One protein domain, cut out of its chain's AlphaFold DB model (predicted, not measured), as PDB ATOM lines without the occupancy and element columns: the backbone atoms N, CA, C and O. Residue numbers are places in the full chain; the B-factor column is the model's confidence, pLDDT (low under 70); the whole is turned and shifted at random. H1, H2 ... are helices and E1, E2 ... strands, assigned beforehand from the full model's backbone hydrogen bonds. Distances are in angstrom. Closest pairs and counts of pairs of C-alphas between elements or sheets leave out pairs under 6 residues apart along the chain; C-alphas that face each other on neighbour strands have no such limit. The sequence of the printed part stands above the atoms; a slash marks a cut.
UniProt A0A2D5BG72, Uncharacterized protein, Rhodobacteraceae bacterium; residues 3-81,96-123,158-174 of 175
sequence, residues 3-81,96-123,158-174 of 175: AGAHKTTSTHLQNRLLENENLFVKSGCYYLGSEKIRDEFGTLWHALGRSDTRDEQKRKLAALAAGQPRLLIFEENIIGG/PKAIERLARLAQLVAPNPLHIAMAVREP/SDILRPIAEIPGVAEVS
ATOM      1  N   ALA A   3      -8.898  22.584  35.345       57.78
ATOM      2  CA  ALA A   3      -8.318  22.507  34.014       57.78
ATOM      3  C   ALA A   3      -7.787  21.084  33.794       57.78
ATOM      4  O   ALA A   3      -7.525  20.346  34.745       57.78
ATOM      5  N   GLY A   4      -7.643  20.660  32.545       52.12
ATOM      6  CA  GLY A   4      -7.124  19.332  32.243       52.12
ATOM      7  C   GLY A   4      -6.289  19.352  30.985       52.12
ATOM      8  O   GLY A   4      -6.581  20.090  30.049       52.12
ATOM      9  N   ALA A   5      -5.250  18.526  30.953       54.97
ATOM     10  CA  ALA A   5      -4.596  18.207  29.698       54.97
ATOM     11  C   ALA A   5      -5.604  17.570  28.719       54.97
ATOM     12  O   ALA A   5      -6.614  16.975  29.102       54.97
ATOM     13  N   HIS A   6      -5.345  17.669  27.415       51.91
ATOM     14  CA  HIS A   6      -6.252  17.068  26.435       51.91
ATOM     15  C   HIS A   6      -6.480  15.569  26.716       51.91
ATOM     16  O   HIS A   6      -5.532  14.780  26.817       51.91
ATOM     17  N   LYS A   7      -7.763  15.184  26.792       50.31
ATOM     18  CA  LYS A   7      -8.253  13.813  27.022       50.31
ATOM     19  C   LYS A   7      -7.851  13.183  28.368       50.31
ATOM     20  O   LYS A   7      -7.851  11.961  28.469       50.31
ATOM     21  N   THR A   8      -7.510  13.973  29.390       49.72
ATOM     22  CA  THR A   8      -7.306  13.469  30.771       49.72
ATOM     23  C   THR A   8      -8.533  13.576  31.652       49.72
ATOM     24  O   THR A   8      -8.551  13.059  32.767       49.72
ATOM     25  N   THR A   9      -9.577  14.206  31.141       55.69
ATOM     26  CA  THR A   9     -10.748  14.553  31.922       55.69
ATOM     27  C   THR A   9     -11.943  13.776  31.393       55.69
ATOM     28  O   THR A   9     -12.454  14.076  30.316       55.69
ATOM     29  N   SER A  10     -12.348  12.719  32.104       60.50
ATOM     30  CA  SER A  10     -13.400  11.820  31.625       60.50
ATOM     31  C   SER A  10     -14.774  12.492  31.676       60.50
ATOM     32  O   SER A  10     -15.133  13.141  32.661       60.50
ATOM     33  N   THR A  11     -15.578  12.272  30.633       63.00
ATOM     34  CA  THR A  11     -17.013  12.600  30.596       63.00
ATOM     35  C   THR A  11     -17.736  12.064  31.834       63.00
ATOM     36  O   THR A  11     -18.642  12.702  32.349       63.00
ATOM     37  N   HIS A  12     -17.271  10.941  32.393       67.38
ATOM     38  CA  HIS A  12     -17.809  10.380  33.629       67.38
ATOM     39  C   HIS A  12     -17.738  11.353  34.819       67.38
ATOM     40  O   HIS A  12     -18.738  11.535  35.505       67.38
ATOM     41  N   LEU A  13     -16.600  12.017  35.059       70.44
ATOM     42  CA  LEU A  13     -16.491  12.990  36.154       70.44
ATOM     43  C   LEU A  13     -17.364  14.226  35.898       70.44
ATOM     44  O   LEU A  13     -17.973  14.742  36.831       70.44
ATOM     45  N   GLN A  14     -17.439  14.686  34.648       70.81
ATOM     46  CA  GLN A  14     -18.291  15.816  34.271       70.81
ATOM     47  C   GLN A  14     -19.766  15.499  34.535       70.81
ATOM     48  O   GLN A  14     -20.436  16.277  35.210       70.81
ATOM     49  N   ASN A  15     -20.225  14.316  34.115       75.06
ATOM     50  CA  ASN A  15     -21.588  13.838  34.344       75.06
ATOM     51  C   ASN A  15     -21.897  13.734  35.837       75.06
ATOM     52  O   ASN A  15     -22.934  14.209  36.280       75.06
ATOM     53  N   ARG A  16     -20.966  13.202  36.642       79.38
ATOM     54  CA  ARG A  16     -21.137  13.149  38.100       79.38
ATOM     55  C   ARG A  16     -21.252  14.533  38.735       79.38
ATOM     56  O   ARG A  16     -22.027  14.699  39.669       79.38
ATOM     57  N   LEU A  17     -20.491  15.521  38.267       76.88
ATOM     58  CA  LEU A  17     -20.585  16.893  38.779       76.88
ATOM     59  C   LEU A  17     -21.904  17.562  38.368       76.88
ATOM     60  O   LEU A  17     -22.526  18.209  39.206       76.88
ATOM     61  N   LEU A  18     -22.343  17.350  37.124       78.00
ATOM     62  CA  LEU A  18     -23.634  17.814  36.599       78.00
ATOM     63  C   LEU A  18     -24.812  17.212  37.374       78.00
ATOM     64  O   LEU A  18     -25.660  17.949  37.863       78.00
ATOM     65  N   GLU A  19     -24.816  15.893  37.589       82.25
ATOM     66  CA  GLU A  19     -25.830  15.176  38.384       82.25
ATOM     67  C   GLU A  19     -25.991  15.750  39.805       82.25
ATOM     68  O   GLU A  19     -27.040  15.600  40.429       82.25
ATOM     69  N   ASN A  20     -24.955  16.420  40.320       82.00
ATOM     70  CA  ASN A  20     -24.899  16.961  41.672       82.00
ATOM     71  C   ASN A  20     -24.894  18.501  41.719       82.00
ATOM     72  O   ASN A  20     -24.632  19.067  42.781       82.00
ATOM     73  N   GLU A  21     -25.218  19.199  40.623       78.81
ATOM     74  CA  GLU A  21     -25.201  20.674  40.555       78.81
ATOM     75  C   GLU A  21     -26.023  21.341  41.674       78.81
ATOM     76  O   GLU A  21     -25.598  22.320  42.293       78.81
ATOM     77  N   ASN A  22     -27.157  20.731  42.025       81.00
ATOM     78  CA  ASN A  22     -28.045  21.202  43.083       81.00
ATOM     79  C   ASN A  22     -27.379  21.198  44.468       81.00
ATOM     80  O   ASN A  22     -27.719  22.022  45.320       81.00
ATOM     81  N   LEU A  23     -26.428  20.291  44.714       84.00
ATOM     82  CA  LEU A  23     -25.667  20.254  45.964       84.00
ATOM     83  C   LEU A  23     -24.682  21.424  46.044       84.00
ATOM     84  O   LEU A  23     -24.518  22.011  47.114       84.00
ATOM     85  N   PHE A  24     -24.086  21.815  44.914       81.44
ATOM     86  CA  PHE A  24     -23.213  22.986  44.859       81.44
ATOM     87  C   PHE A  24     -23.997  24.256  45.180       81.44
ATOM     88  O   PHE A  24     -23.587  24.996  46.076       81.44
ATOM     89  N   VAL A  25     -25.161  24.459  44.554       82.06
ATOM     90  CA  VAL A  25     -25.993  25.651  44.790       82.06
ATOM     91  C   VAL A  25     -26.416  25.743  46.257       82.06
ATOM     92  O   VAL A  25     -26.256  26.794  46.876       82.06
ATOM     93  N   LYS A  26     -26.856  24.628  46.861       84.38
ATOM     94  CA  LYS A  26     -27.189  24.565  48.298       84.38
ATOM     95  C   LYS A  26     -26.009  24.916  49.209       84.38
ATOM     96  O   LYS A  26     -26.217  25.414  50.309       84.38
ATOM     97  N   SER A  27     -24.781  24.676  48.757       85.50
ATOM     98  CA  SER A  27     -23.553  25.014  49.482       85.50
ATOM     99  C   SER A  27     -23.022  26.427  49.189       85.50
ATOM    100  O   SER A  27     -21.927  26.774  49.631       85.50
ATOM    101  N   GLY A  28     -23.746  27.250  48.426       86.31
ATOM    102  CA  GLY A  28     -23.275  28.579  48.037       86.31
ATOM    103  C   GLY A  28     -22.220  28.546  46.923       86.31
ATOM    104  O   GLY A  28     -21.285  29.347  46.921       86.31
ATOM    105  N   CYS A  29     -22.275  27.557  46.031       87.56
ATOM    106  CA  CYS A  29     -21.346  27.422  44.917       87.56
ATOM    107  C   CYS A  29     -22.106  27.234  43.604       87.56
ATOM    108  O   CYS A  29     -22.962  26.363  43.493       87.56
ATOM    109  N   TYR A  30     -21.781  28.030  42.590       89.12
ATOM    110  CA  TYR A  30     -22.275  27.800  41.242       89.12
ATOM    111  C   TYR A  30     -21.298  26.914  40.470       89.12
ATOM    112  O   TYR A  30     -20.092  27.173  40.476       89.12
ATOM    113  N   TYR A  31     -21.812  25.882  39.805       87.44
ATOM    114  CA  TYR A  31     -21.028  25.033  38.914       87.44
ATOM    115  C   TYR A  31     -21.229  25.474  37.462       87.44
ATOM    116  O   TYR A  31     -22.345  25.476  36.949       87.44
ATOM    117  N   LEU A  32     -20.132  25.837  36.798       86.25
ATOM    118  CA  LEU A  32     -20.095  26.165  35.379       86.25
ATOM    119  C   LEU A  32     -19.303  25.081  34.639       86.25
ATOM    120  O   LEU A  32     -18.068  25.103  34.606       86.25
ATOM    121  N   GLY A  33     -20.036  24.119  34.080       83.56
ATOM    122  CA  GLY A  33     -19.483  22.989  33.337       83.56
ATOM    123  C   GLY A  33     -18.991  23.348  31.932       83.56
ATOM    124  O   GLY A  33     -19.415  24.337  31.329       83.56
ATOM    125  N   SER A  34     -18.124  22.497  31.384       78.12
ATOM    126  CA  SER A  34     -17.545  22.653  30.044       78.12
ATOM    127  C   SER A  34     -18.573  22.581  28.918       78.12
ATOM    128  O   SER A  34     -18.382  23.257  27.913       78.12
ATOM    129  N   GLU A  35     -19.647  21.800  29.075       77.62
ATOM    130  CA  GLU A  35     -20.748  21.718  28.103       77.62
ATOM    131  C   GLU A  35     -21.441  23.069  27.963       77.62
ATOM    132  O   GLU A  35     -21.433  23.649  26.886       77.62
ATOM    133  N   LYS A  36     -21.879  23.657  29.082       80.38
ATOM    134  CA  LYS A  36     -22.490  24.990  29.095       80.38
ATOM    135  C   LYS A  36     -21.573  26.059  28.498       80.38
ATOM    136  O   LYS A  36     -22.006  26.871  27.688       80.38
ATOM    137  N   ILE A  37     -20.283  26.039  28.849       83.75
ATOM    138  CA  ILE A  37     -19.303  26.972  28.271       83.75
ATOM    139  C   ILE A  37     -19.183  26.779  26.755       83.75
ATOM    140  O   ILE A  37     -19.106  27.761  26.018       83.75
ATOM    141  N   ARG A  38     -19.132  25.529  26.289       79.75
ATOM    142  CA  ARG A  38     -18.959  25.189  24.875       79.75
ATOM    143  C   ARG A  38     -20.206  25.510  24.055       79.75
ATOM    144  O   ARG A  38     -20.061  26.092  22.985       79.75
ATOM    145  N   ASP A  39     -21.384  25.178  24.556       81.44
ATOM    146  CA  ASP A  39     -22.643  25.303  23.825       81.44
ATOM    147  C   ASP A  39     -23.117  26.760  23.770       81.44
ATOM    148  O   ASP A  39     -23.569  27.218  22.723       81.44
ATOM    149  N   GLU A  40     -22.945  27.522  24.856       81.38
ATOM    150  CA  GLU A  40     -23.368  28.929  24.905       81.38
ATOM    151  C   GLU A  40     -22.293  29.892  24.378       81.38
ATOM    152  O   GLU A  40     -22.615  30.910  23.764       81.38
ATOM    153  N   PHE A  41     -21.008  29.591  24.599       81.25
ATOM    154  CA  PHE A  41     -19.919  30.536  24.325       81.25
ATOM    155  C   PHE A  41     -18.771  29.948  23.492       81.25
ATOM    156  O   PHE A  41     -17.894  30.681  23.036       81.25
ATOM    157  N   GLY A  42     -18.694  28.635  23.297       79.94
ATOM    158  CA  GLY A  42     -17.539  27.949  22.709       79.94
ATOM    159  C   GLY A  42     -16.328  27.838  23.646       79.94
ATOM    160  O   GLY A  42     -15.732  26.768  23.742       79.94
ATOM    161  N   THR A  43     -15.940  28.921  24.334       81.38
ATOM    162  CA  THR A  43     -14.822  28.954  25.302       81.38
ATOM    163  C   THR A  43     -15.084  29.959  26.422       81.38
ATOM    164  O   THR A  43     -15.791  30.949  26.215       81.38
ATOM    165  N   LEU A  44     -14.424  29.793  27.578       83.94
ATOM    166  CA  LEU A  44     -14.537  30.769  28.672       83.94
ATOM    167  C   LEU A  44     -14.080  32.172  28.243       83.94
ATOM    168  O   LEU A  44     -14.692  33.166  28.615       83.94
ATOM    169  N   TRP A  45     -13.039  32.277  27.414       82.88
ATOM    170  CA  TRP A  45     -12.553  33.577  26.934       82.88
ATOM    171  C   TRP A  45     -13.541  34.303  26.027       82.88
ATOM    172  O   TRP A  45     -13.530  35.532  25.974       82.88
ATOM    173  N   HIS A  46     -14.390  33.562  25.318       83.31
ATOM    174  CA  HIS A  46     -15.471  34.158  24.550       83.31
ATOM    175  C   HIS A  46     -16.618  34.592  25.472       83.31
ATOM    176  O   HIS A  46     -17.093  35.716  25.330       83.31
ATOM    177  N   ALA A  47     -16.958  33.781  26.484       83.31
ATOM    178  CA  ALA A  47     -17.930  34.145  27.520       83.31
ATOM    179  C   ALA A  47     -17.540  35.443  28.249       83.31
ATOM    180  O   ALA A  47     -18.379  36.297  28.520       83.31
ATOM    181  N   LEU A  48     -16.242  35.624  28.509       83.81
ATOM    182  CA  LEU A  48     -15.693  36.820  29.148       83.81
ATOM    183  C   LEU A  48     -15.529  38.018  28.201       83.81
ATOM    184  O   LEU A  48     -15.175  39.089  28.675       83.81
ATOM    185  N   GLY A  49     -15.777  37.870  26.894       80.44
ATOM    186  CA  GLY A  49     -15.583  38.931  25.902       80.44
ATOM    187  C   GLY A  49     -14.106  39.279  25.712       80.44
ATOM    188  O   GLY A  49     -13.549  40.123  26.403       80.44
ATOM    189  N   ARG A  50     -13.423  38.606  24.779       77.06
ATOM    190  CA  ARG A  50     -11.954  38.672  24.629       77.06
ATOM    191  C   ARG A  50     -11.387  40.094  24.494       77.06
ATOM    192  O   ARG A  50     -10.292  40.345  25.010       77.06
ATOM    193  N   SER A  51     -12.122  40.961  23.803       81.56
ATOM    194  CA  SER A  51     -11.765  42.355  23.511       81.56
ATOM    195  C   SER A  51     -12.384  43.359  24.485       81.56
ATOM    196  O   SER A  51     -12.124  44.552  24.362       81.56
ATOM    197  N   ASP A  52     -13.193  42.887  25.428       86.44
ATOM    198  CA  ASP A  52     -13.881  43.735  26.389       86.44
ATOM    199  C   ASP A  52     -12.895  44.315  27.405       86.44
ATOM    200  O   ASP A  52     -11.844  43.737  27.721       86.44
ATOM    201  N   THR A  53     -13.275  45.458  27.965       89.19
ATOM    202  CA  THR A  53     -12.551  46.091  29.064       89.19
ATOM    203  C   THR A  53     -12.591  45.211  30.312       89.19
ATOM    204  O   THR A  53     -13.532  44.454  30.543       89.19
ATOM    205  N   ARG A  54     -11.586  45.338  31.185       85.56
ATOM    206  CA  ARG A  54     -11.486  44.532  32.415       85.56
ATOM    207  C   ARG A  54     -12.762  44.579  33.270       85.56
ATOM    208  O   ARG A  54     -13.141  43.557  33.838       85.56
ATOM    209  N   ASP A  55     -13.430  45.726  33.345       87.94
ATOM    210  CA  ASP A  55     -14.645  45.895  34.151       87.94
ATOM    211  C   ASP A  55     -15.874  45.228  33.524       87.94
ATOM    212  O   ASP A  55     -16.741  44.717  34.234       87.94
ATOM    213  N   GLU A  56     -15.954  45.168  32.196       89.69
ATOM    214  CA  GLU A  56     -16.953  44.358  31.491       89.69
ATOM    215  C   GLU A  56     -16.716  42.867  31.733       89.69
ATOM    216  O   GLU A  56     -17.652  42.150  32.089       89.69
ATOM    217  N   GLN A  57     -15.463  42.411  31.646       89.12
ATOM    218  CA  GLN A  57     -15.113  41.012  31.916       89.12
ATOM    219  C   GLN A  57     -15.454  40.611  33.357       89.12
ATOM    220  O   GLN A  57     -16.002  39.535  33.587       89.12
ATOM    221  N   LYS A  58     -15.184  41.492  34.331       88.00
ATOM    222  CA  LYS A  58     -15.568  41.288  35.737       88.00
ATOM    223  C   LYS A  58     -17.080  41.177  35.911       88.00
ATOM    224  O   LYS A  58     -17.541  40.269  36.596       88.00
ATOM    225  N   ARG A  59     -17.857  42.059  35.270       88.94
ATOM    226  CA  ARG A  59     -19.329  42.007  35.310       88.94
ATOM    227  C   ARG A  59     -19.869  40.718  34.697       88.94
ATOM    228  O   ARG A  59     -20.740  40.089  35.289       88.94
ATOM    229  N   LYS A  60     -19.320  40.286  33.559       90.50
ATOM    230  CA  LYS A  60     -19.678  39.012  32.917       90.50
ATOM    231  C   LYS A  60     -19.344  37.816  33.805       90.50
ATOM    232  O   LYS A  60     -20.178  36.937  33.976       90.50
ATOM    233  N   LEU A  61     -18.169  37.809  34.433       87.75
ATOM    234  CA  LEU A  61     -17.781  36.752  35.367       87.75
ATOM    235  C   LEU A  61     -18.689  36.707  36.606       87.75
ATOM    236  O   LEU A  61     -19.081  35.625  37.036       87.75
ATOM    237  N   ALA A  62     -19.070  37.864  37.149       87.69
ATOM    238  CA  ALA A  62     -20.025  37.948  38.253       87.69
ATOM    239  C   ALA A  62     -21.422  37.448  37.844       87.69
ATOM    240  O   ALA A  62     -22.069  36.736  38.611       87.69
ATOM    241  N   ALA A  63     -21.865  37.754  36.621       89.06
ATOM    242  CA  ALA A  63     -23.110  37.222  36.073       89.06
ATOM    243  C   ALA A  63     -23.059  35.690  35.928       89.06
ATOM    244  O   ALA A  63     -24.014  35.011  36.300       89.06
ATOM    245  N   LEU A  64     -21.924  35.134  35.483       87.94
ATOM    246  CA  LEU A  64     -21.701  33.683  35.413       87.94
ATOM    247  C   LEU A  64     -21.710  33.004  36.790       87.94
ATOM    248  O   LEU A  64     -22.025  31.823  36.874       87.94
ATOM    249  N   ALA A  65     -21.385  33.727  37.864       86.69
ATOM    250  CA  ALA A  65     -21.492  33.215  39.228       86.69
ATOM    251  C   ALA A  65     -22.941  33.150  39.743       86.69
ATOM    252  O   ALA A  65     -23.171  32.585  40.809       86.69
ATOM    253  N   ALA A  66     -23.915  33.714  39.014       86.81
ATOM    254  CA  ALA A  66     -25.340  33.689  39.352       86.81
ATOM    255  C   ALA A  66     -25.642  34.113  40.809       86.81
ATOM    256  O   ALA A  66     -26.504  33.541  41.475       86.81
ATOM    257  N   GLY A  67     -24.892  35.095  41.324       85.06
ATOM    258  CA  GLY A  67     -25.027  35.597  42.698       85.06
ATOM    259  C   GLY A  67     -24.449  34.690  43.792       85.06
ATOM    260  O   GLY A  67     -24.548  35.032  44.968       85.06
ATOM    261  N   GLN A  68     -23.831  33.558  43.440       88.38
ATOM    262  CA  GLN A  68     -23.189  32.665  44.404       88.38
ATOM    263  C   GLN A  68     -21.807  33.192  44.824       88.38
ATOM    264  O   GLN A  68     -21.062  33.701  43.985       88.38
ATOM    265  N   PRO A  69     -21.407  33.019  46.098       86.00
ATOM    266  CA  PRO A  69     -20.115  33.500  46.591       86.00
ATOM    267  C   PRO A  69     -18.924  32.710  46.034       86.00
ATOM    268  O   PRO A  69     -17.789  33.175  46.100       86.00
ATOM    269  N   ARG A  70     -19.156  31.504  45.494       88.69
ATOM    270  CA  ARG A  70     -18.114  30.651  44.912       88.69
ATOM    271  C   ARG A  70     -18.511  30.178  43.523       88.69
ATOM    272  O   ARG A  70     -19.627  29.709  43.322       88.69
ATOM    273  N   LEU A  71     -17.566  30.217  42.590       89.38
ATOM    274  CA  LEU A  71     -17.749  29.736  41.223       89.38
ATOM    275  C   LEU A  71     -16.762  28.601  40.927       89.38
ATOM    276  O   LEU A  71     -15.544  28.794  40.914       89.38
ATOM    277  N   LEU A  72     -17.293  27.409  40.664       89.12
ATOM    278  CA  LEU A  72     -16.531  26.266  40.186       89.12
ATOM    279  C   LEU A  72     -16.627  26.198  38.663       89.12
ATOM    280  O   LEU A  72     -17.631  25.760  38.115       89.12
ATOM    281  N   ILE A  73     -15.554  26.604  37.988       88.88
ATOM    282  CA  ILE A  73     -15.430  26.504  36.530       88.88
ATOM    283  C   ILE A  73     -14.727  25.201  36.165       88.88
ATOM    284  O   ILE A  73     -13.666  24.901  36.728       88.88
ATOM    285  N   PHE A  74     -15.285  24.476  35.204       84.31
ATOM    286  CA  PHE A  74     -14.673  23.310  34.584       84.31
ATOM    287  C   PHE A  74     -14.393  23.606  33.110       84.31
ATOM    288  O   PHE A  74     -15.307  23.634  32.291       84.31
ATOM    289  N   GLU A  75     -13.132  23.864  32.763       81.56
ATOM    290  CA  GLU A  75     -12.760  24.233  31.398       81.56
ATOM    291  C   GLU A  75     -11.394  23.627  31.042       81.56
ATOM    292  O   GLU A  75     -10.362  23.950  31.631       81.56
ATOM    293  N   GLU A  76     -11.405  22.694  30.090       72.50
ATOM    294  CA  GLU A  76     -10.245  21.890  29.685       72.50
ATOM    295  C   GLU A  76      -9.266  22.612  28.736       72.50
ATOM    296  O   GLU A  76      -8.106  22.235  28.633       72.50
ATOM    297  N   ASN A  77      -9.709  23.652  28.035       73.56
ATOM    298  CA  ASN A  77      -8.969  24.353  26.982       73.56
ATOM    299  C   ASN A  77      -8.386  25.707  27.433       73.56
ATOM    300  O   ASN A  77      -7.750  26.411  26.639       73.56
ATOM    301  N   ILE A  78      -8.561  26.075  28.703       78.31
ATOM    302  CA  ILE A  78      -8.159  27.359  29.274       78.31
ATOM    303  C   ILE A  78      -6.650  27.540  29.148       78.31
ATOM    304  O   ILE A  78      -6.192  28.597  28.715       78.31
ATOM    305  N   ILE A  79      -5.886  26.482  29.428       76.75
ATOM    306  CA  ILE A  79      -4.425  26.456  29.330       76.75
ATOM    307  C   ILE A  79      -3.947  26.438  27.872       76.75
ATOM    308  O   ILE A  79      -2.858  26.906  27.558       76.75
ATOM    309  N   GLY A  80      -4.790  25.981  26.950       73.62
ATOM    310  CA  GLY A  80      -4.508  25.936  25.524       73.62
ATOM    311  C   GLY A  80      -5.331  24.867  24.834       73.62
ATOM    312  O   GLY A  80      -5.673  23.847  25.424       73.62
ATOM    313  N   GLY A  81      -5.644  25.122  23.568       69.38
ATOM    314  CA  GLY A  81      -6.299  24.143  22.715       69.38
ATOM    315  C   GLY A  81      -5.309  23.479  21.765       69.38
ATOM    316  O   GLY A  81      -4.190  23.948  21.556       69.38
ATOM    317  N   PRO A  96       1.986  27.178  25.658       72.94
ATOM    318  CA  PRO A  96       2.795  28.398  25.807       72.94
ATOM    319  C   PRO A  96       2.017  29.630  26.301       72.94
ATOM    320  O   PRO A  96       2.610  30.572  26.811       72.94
ATOM    321  N   LYS A  97       0.686  29.635  26.156       80.06
ATOM    322  CA  LYS A  97      -0.196  30.732  26.591       80.06
ATOM    323  C   LYS A  97      -0.898  30.459  27.923       80.06
ATOM    324  O   LYS A  97      -1.710  31.280  28.345       80.06
ATOM    325  N   ALA A  98      -0.636  29.322  28.577       83.44
ATOM    326  CA  ALA A  98      -1.310  28.955  29.822       83.44
ATOM    327  C   ALA A  98      -1.084  30.001  30.914       83.44
ATOM    328  O   ALA A  98      -2.045  30.448  31.536       83.44
ATOM    329  N   ILE A  99       0.169  30.432  31.091       87.69
ATOM    330  CA  ILE A  99       0.555  31.395  32.128       87.69
ATOM    331  C   ILE A  99      -0.131  32.740  31.902       87.69
ATOM    332  O   ILE A  99      -0.784  33.249  32.804       87.69
ATOM    333  N   GLU A 100      -0.073  33.269  30.679       86.88
ATOM    334  CA  GLU A 100      -0.734  34.527  30.309       86.88
ATOM    335  C   GLU A 100      -2.245  34.481  30.595       86.88
ATOM    336  O   GLU A 100      -2.807  35.386  31.217       86.88
ATOM    337  N   ARG A 101      -2.913  33.401  30.176       86.94
ATOM    338  CA  ARG A 101      -4.360  33.231  30.346       86.94
ATOM    339  C   ARG A 101      -4.746  33.098  31.816       86.94
ATOM    340  O   ARG A 101      -5.675  33.767  32.267       86.94
ATOM    341  N   LEU A 102      -4.043  32.262  32.573       88.94
ATOM    342  CA  LEU A 102      -4.331  32.056  33.991       88.94
ATOM    343  C   LEU A 102      -4.002  33.296  34.824       88.94
ATOM    344  O   LEU A 102      -4.780  33.637  35.709       88.94
ATOM    345  N   ALA A 103      -2.943  34.036  34.488       90.06
ATOM    346  CA  ALA A 103      -2.632  35.316  35.119       90.06
ATOM    347  C   ALA A 103      -3.729  36.354  34.862       90.06
ATOM    348  O   ALA A 103      -4.182  37.022  35.794       90.06
ATOM    349  N   ARG A 104      -4.228  36.452  33.623       89.00
ATOM    350  CA  ARG A 104      -5.370  37.321  33.310       89.00
ATOM    351  C   ARG A 104      -6.612  36.914  34.102       89.00
ATOM    352  O   ARG A 104      -7.299  37.786  34.628       89.00
ATOM    353  N   LEU A 105      -6.890  35.616  34.236       89.19
ATOM    354  CA  LEU A 105      -8.019  35.138  35.035       89.19
ATOM    355  C   LEU A 105      -7.846  35.466  36.528       89.19
ATOM    356  O   LEU A 105      -8.782  35.980  37.134       89.19
ATOM    357  N   ALA A 106      -6.658  35.244  37.098       90.62
ATOM    358  CA  ALA A 106      -6.340  35.587  38.486       90.62
ATOM    359  C   ALA A 106      -6.556  37.087  38.760       90.62
ATOM    360  O   ALA A 106      -7.189  37.471  39.743       90.62
ATOM    361  N   GLN A 107      -6.139  37.952  37.832       90.62
ATOM    362  CA  GLN A 107      -6.385  39.394  37.922       90.62
ATOM    363  C   GLN A 107      -7.867  39.775  37.804       90.62
ATOM    364  O   GLN A 107      -8.273  40.814  38.336       90.62
ATOM    365  N   LEU A 108      -8.677  38.998  37.081       89.25
ATOM    366  CA  LEU A 108     -10.115  39.245  36.959       89.25
ATOM    367  C   LEU A 108     -10.861  38.903  38.249       89.25
ATOM    368  O   LEU A 108     -11.764  39.650  38.621       89.25
ATOM    369  N   VAL A 109     -10.467  37.828  38.937       89.06
ATOM    370  CA  VAL A 109     -11.111  37.398  40.191       89.06
ATOM    371  C   VAL A 109     -10.590  38.121  41.432       89.06
ATOM    372  O   VAL A 109     -11.271  38.109  42.458       89.06
ATOM    373  N   ALA A 110      -9.431  38.781  41.342       87.62
ATOM    374  CA  ALA A 110      -8.845  39.538  42.442       87.62
ATOM    375  C   ALA A 110      -9.856  40.527  43.074       87.62
ATOM    376  O   ALA A 110     -10.551  41.243  42.341       87.62
ATOM    377  N   PRO A 111      -9.930  40.605  44.418       88.38
ATOM    378  CA  PRO A 111      -8.994  40.027  45.391       88.38
ATOM    379  C   PRO A 111      -9.285  38.567  45.794       88.38
ATOM    380  O   PRO A 111      -8.624  38.050  46.690       88.38
ATOM    381  N   ASN A 112     -10.257  37.894  45.172       89.31
ATOM    382  CA  ASN A 112     -10.610  36.525  45.544       89.31
ATOM    383  C   ASN A 112      -9.527  35.527  45.098       89.31
ATOM    384  O   ASN A 112      -9.024  35.643  43.976       89.31
ATOM    385  N   PRO A 113      -9.198  34.525  45.933       89.69
ATOM    386  CA  PRO A 113      -8.191  33.525  45.602       89.69
ATOM    387  C   PRO A 113      -8.654  32.609  44.463       89.69
ATOM    388  O   PRO A 113      -9.768  32.077  44.474       89.69
ATOM    389  N   LEU A 114      -7.770  32.373  43.491       91.62
ATOM    390  CA  LEU A 114      -7.978  31.390  42.433       91.62
ATOM    391  C   LEU A 114      -7.365  30.044  42.842       91.62
ATOM    392  O   LEU A 114      -6.150  29.920  42.959       91.62
ATOM    393  N   HIS A 115      -8.203  29.022  43.011       91.00
ATOM    394  CA  HIS A 115      -7.755  27.634  43.189       91.00
ATOM    395  C   HIS A 115      -7.816  26.899  41.850       91.00
ATOM    396  O   HIS A 115      -8.849  26.945  41.169       91.00
ATOM    397  N   ILE A 116      -6.748  26.202  41.478       89.69
ATOM    398  CA  ILE A 116      -6.635  25.474  40.212       89.69
ATOM    399  C   ILE A 116      -6.400  23.997  40.518       89.69
ATOM    400  O   ILE A 116      -5.455  23.654  41.209       89.69
ATOM    401  N   ALA A 117      -7.228  23.109  39.975       87.31
ATOM    402  CA  ALA A 117      -6.953  21.677  39.966       87.31
ATOM    403  C   ALA A 117      -6.703  21.217  38.527       87.31
ATOM    404  O   ALA A 117      -7.480  21.552  37.629       87.31
ATOM    405  N   MET A 118      -5.618  20.477  38.310       81.44
ATOM    406  CA  MET A 118      -5.095  20.097  37.002       81.44
ATOM    407  C   MET A 118      -5.117  18.580  36.830       81.44
ATOM    408  O   MET A 118      -4.330  17.875  37.443       81.44
ATOM    409  N   ALA A 119      -5.943  18.075  35.916       77.50
ATOM    410  CA  ALA A 119      -5.881  16.663  35.542       77.50
ATOM    411  C   ALA A 119      -4.702  16.413  34.581       77.50
ATOM    412  O   ALA A 119      -4.768  16.779  33.399       77.50
ATOM    413  N   VAL A 120      -3.636  15.774  35.069       73.81
ATOM    414  CA  VAL A 120      -2.454  15.389  34.271       73.81
ATOM    415  C   VAL A 120      -2.451  13.894  33.922       73.81
ATOM    416  O   VAL A 120      -3.132  13.090  34.548       73.81
ATOM    417  N   ARG A 121      -1.680  13.512  32.898       72.75
ATOM    418  CA  ARG A 121      -1.446  12.115  32.466       72.75
ATOM    419  C   ARG A 121       0.034  11.855  32.300       72.75
ATOM    420  O   ARG A 121       0.826  12.785  32.305       72.75
ATOM    421  N   GLU A 122       0.403  10.609  32.054       72.75
ATOM    422  CA  GLU A 122       1.768  10.284  31.663       72.75
ATOM    423  C   GLU A 122       2.181  11.097  30.396       72.75
ATOM    424  O   GLU A 122       1.412  11.151  29.427       72.75
ATOM    425  N   PRO A 123       3.328  11.809  30.408       67.94
ATOM    426  CA  PRO A 123       3.714  12.742  29.344       67.94
ATOM    427  C   PRO A 123       3.856  12.137  27.944       67.94
ATOM    428  O   PRO A 123       3.478  12.784  26.971       67.94
ATOM    429  N   SER A 158       5.795  19.536  35.562       81.69
ATOM    430  CA  SER A 158       6.405  20.519  36.461       81.69
ATOM    431  C   SER A 158       6.723  21.840  35.773       81.69
ATOM    432  O   SER A 158       6.617  22.880  36.414       81.69
ATOM    433  N   ASP A 159       7.064  21.804  34.486       80.50
ATOM    434  CA  ASP A 159       7.516  22.979  33.739       80.50
ATOM    435  C   ASP A 159       6.348  23.923  33.415       80.50
ATOM    436  O   ASP A 159       6.558  25.092  33.111       80.50
ATOM    437  N   ILE A 160       5.107  23.439  33.548       81.06
ATOM    438  CA  ILE A 160       3.889  24.255  33.488       81.06
ATOM    439  C   ILE A 160       3.322  24.509  34.882       81.06
ATOM    440  O   ILE A 160       2.929  25.628  35.197       81.06
ATOM    441  N   LEU A 161       3.250  23.477  35.724       85.31
ATOM    442  CA  LEU A 161       2.582  23.560  37.020       85.31
ATOM    443  C   LEU A 161       3.298  24.507  37.986       85.31
ATOM    444  O   LEU A 161       2.619  25.245  38.696       85.31
ATOM    445  N   ARG A 162       4.641  24.524  37.998       88.38
ATOM    446  CA  ARG A 162       5.396  25.429  38.882       88.38
ATOM    447  C   ARG A 162       5.163  26.895  38.511       88.38
ATOM    448  O   ARG A 162       4.716  27.625  39.390       88.38
ATOM    449  N   PRO A 163       5.321  27.325  37.240       88.75
ATOM    450  CA  PRO A 163       4.999  28.703  36.883       88.75
ATOM    451  C   PRO A 163       3.533  29.081  37.128       88.75
ATOM    452  O   PRO A 163       3.266  30.231  37.449       88.75
ATOM    453  N   ILE A 164       2.575  28.146  37.010       88.62
ATOM    454  CA  ILE A 164       1.167  28.421  37.355       88.62
ATOM    455  C   ILE A 164       1.010  28.728  38.847       88.62
ATOM    456  O   ILE A 164       0.278  29.651  39.200       88.62
ATOM    457  N   ALA A 165       1.676  27.966  39.716       89.62
ATOM    458  CA  ALA A 165       1.608  28.168  41.162       89.62
ATOM    459  C   ALA A 165       2.230  29.503  41.608       89.62
ATOM    460  O   ALA A 165       1.848  30.037  42.642       89.62
ATOM    461  N   GLU A 166       3.150  30.058  40.818       92.69
ATOM    462  CA  GLU A 166       3.798  31.349  41.079       92.69
ATOM    463  C   GLU A 166       2.975  32.560  40.596       92.69
ATOM    464  O   GLU A 166       3.357  33.706  40.836       92.69
ATOM    465  N   ILE A 167       1.835  32.346  39.925       93.00
ATOM    466  CA  ILE A 167       0.986  33.437  39.431       93.00
ATOM    467  C   ILE A 167       0.364  34.202  40.614       93.00
ATOM    468  O   ILE A 167      -0.372  33.613  41.410       93.00
ATOM    469  N   PRO A 168       0.530  35.538  40.694       91.62
ATOM    470  CA  PRO A 168      -0.133  36.342  41.716       91.62
ATOM    471  C   PRO A 168      -1.661  36.180  41.681       91.62
ATOM    472  O   PRO A 168      -2.297  36.398  40.648       91.62
ATOM    473  N   GLY A 169      -2.254  35.826  42.824       88.75
ATOM    474  CA  GLY A 169      -3.694  35.575  42.969       88.75
ATOM    475  C   GLY A 169      -4.105  34.106  42.812       88.75
ATOM    476  O   GLY A 169      -5.251  33.774  43.117       88.75
ATOM    477  N   VAL A 170      -3.191  33.218  42.401       91.12
ATOM    478  CA  VAL A 170      -3.376  31.767  42.528       91.12
ATOM    479  C   VAL A 170      -3.025  31.358  43.956       91.12
ATOM    480  O   VAL A 170      -1.916  31.597  44.420       91.12
ATOM    481  N   ALA A 171      -3.989  30.777  44.666       90.69
ATOM    482  CA  ALA A 171      -3.806  30.349  46.052       90.69
ATOM    483  C   ALA A 171      -3.314  28.902  46.157       90.69
ATOM    484  O   ALA A 171      -2.583  28.562  47.081       90.69
ATOM    485  N   GLU A 172      -3.723  28.047  45.219       90.56
ATOM    486  CA  GLU A 172      -3.399  26.624  45.247       90.56
ATOM    487  C   GLU A 172      -3.435  26.023  43.840       90.56
ATOM    488  O   GLU A 172      -4.321  26.347  43.038       90.56
ATOM    489  N   VAL A 173      -2.494  25.114  43.573       86.12
ATOM    490  CA  VAL A 173      -2.490  24.240  42.398       86.12
ATOM    491  C   VAL A 173      -2.464  22.787  42.865       86.12
ATOM    492  O   VAL A 173      -1.460  22.331  43.408       86.12
ATOM    493  N   SER A 174      -3.553  22.059  42.636       85.88
ATOM    494  CA  SER A 174      -3.690  20.637  42.981       85.88
ATOM    495  C   SER A 174      -3.663  19.776  41.708       85.88
ATOM    496  O   SER A 174      -4.062  20.238  40.635       85.88
TER     497      SER A 174
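This is residues 3 to 81, 96 to 123 and 158 to 174 of the 175 residues of an uncharacterized protein of Rhodobacteraceae bacterium (UniProt A0A2D5BG72). The model is two halves side by side, each with a small sheet of two parallel strands: E1 and E2 in one, with H2 packed on E1, and E3 and E4 in the other, with H7 packed on E4 and H6 at the ends where E3 and E4 begin. H3, H4 and H5 make the connection from E1 to E2, the halves meet where H5 touches H6, and H1 lies at the rim. The 124 printed residues hold seven named helices and four named strands, in the order H1 H2 E1 H3 H4 H5 E2 H6 E3 H7 E4, of mixed class. The whole is compact, with a radius of gyration of the C-alphas of 14.2 A and spans of 36 by 36 by 25 A.

H1 is residues 11 to 19, 12.0 A long, from C-alpha 11 at (-17.013, 12.600, 30.596). H2 is residues 21 to 26, 8.9 A, and E1 is 29 to 32, 9.7 A. H3 is residues 34 to 41, 10.0 A, H4 is 44 to 47, 4.9 A, and H5 is 54 to 64, 15.2 A. E2 is residues 70 to 73, 9.7 A. H6, residues 98 to 109, 16.6 A, begins with C-alpha 98 at (-1.310, 28.955, 29.822). E3 is residues 114 to 119, 16.4 A, and H7 is 158 to 165, 10.2 A. E4, residues 170 to 174, 11.1 A, ends with C-alpha 174 at (-3.690, 20.637, 42.981).

Residues 3 to 4 pair parallel with residues 118 to 119 of E3. H1 and H2 meet only through their link. The closest C-alphas of H2 and E1, Phe 24 and Tyr 30, are 6.1 A apart. E1, H3, H4, H5 and E2 form a strand-helix-strand unit, two parallel neighbour strands with helices between; N 30 and O 70 are 2.8 A apart, within hydrogen-bond range. H3 and H4 touch only at the corner, closest at the C-alphas of Phe 41 and Ala 47, 5.2 A. H5 and residues 108 to 109 of H6 touch, about perpendicular at 79 degrees, with the C-alphas of Lys 58 and Leu 108 closest at 5.9 A. Residues 98 to 102 of H6 touch H7 at a shallow tilt of 15 degrees, the same way, closest at the C-alphas of Ile 99 and Ile 164, 6.0 A. E3 and E4 are parallel, with N 118 and O 174 2.8 A apart, within hydrogen-bond range. The closest C-alphas of H7 and E4, Ala 165 and Val 173, are 5.8 A apart. E2 and E3 are apart. Every O i to N i+4 pair is within hydrogen-bond range in H1, H2, H3, H5 and H6, 3 of 4 are in H7, and H4 is too short for such a pair.

The two C-alphas farthest apart, Asp 55 and Glu 122, are 39.3 A apart. Residues 82 to 95 and 124 to 157 are not printed, with C-alpha gaps of 10.5 A and 10.9 A. Of the links printed whole, none is long. Mean pLDDT of the printed part is 81.9; residues 3 to 12, 81 and 123 are under 70.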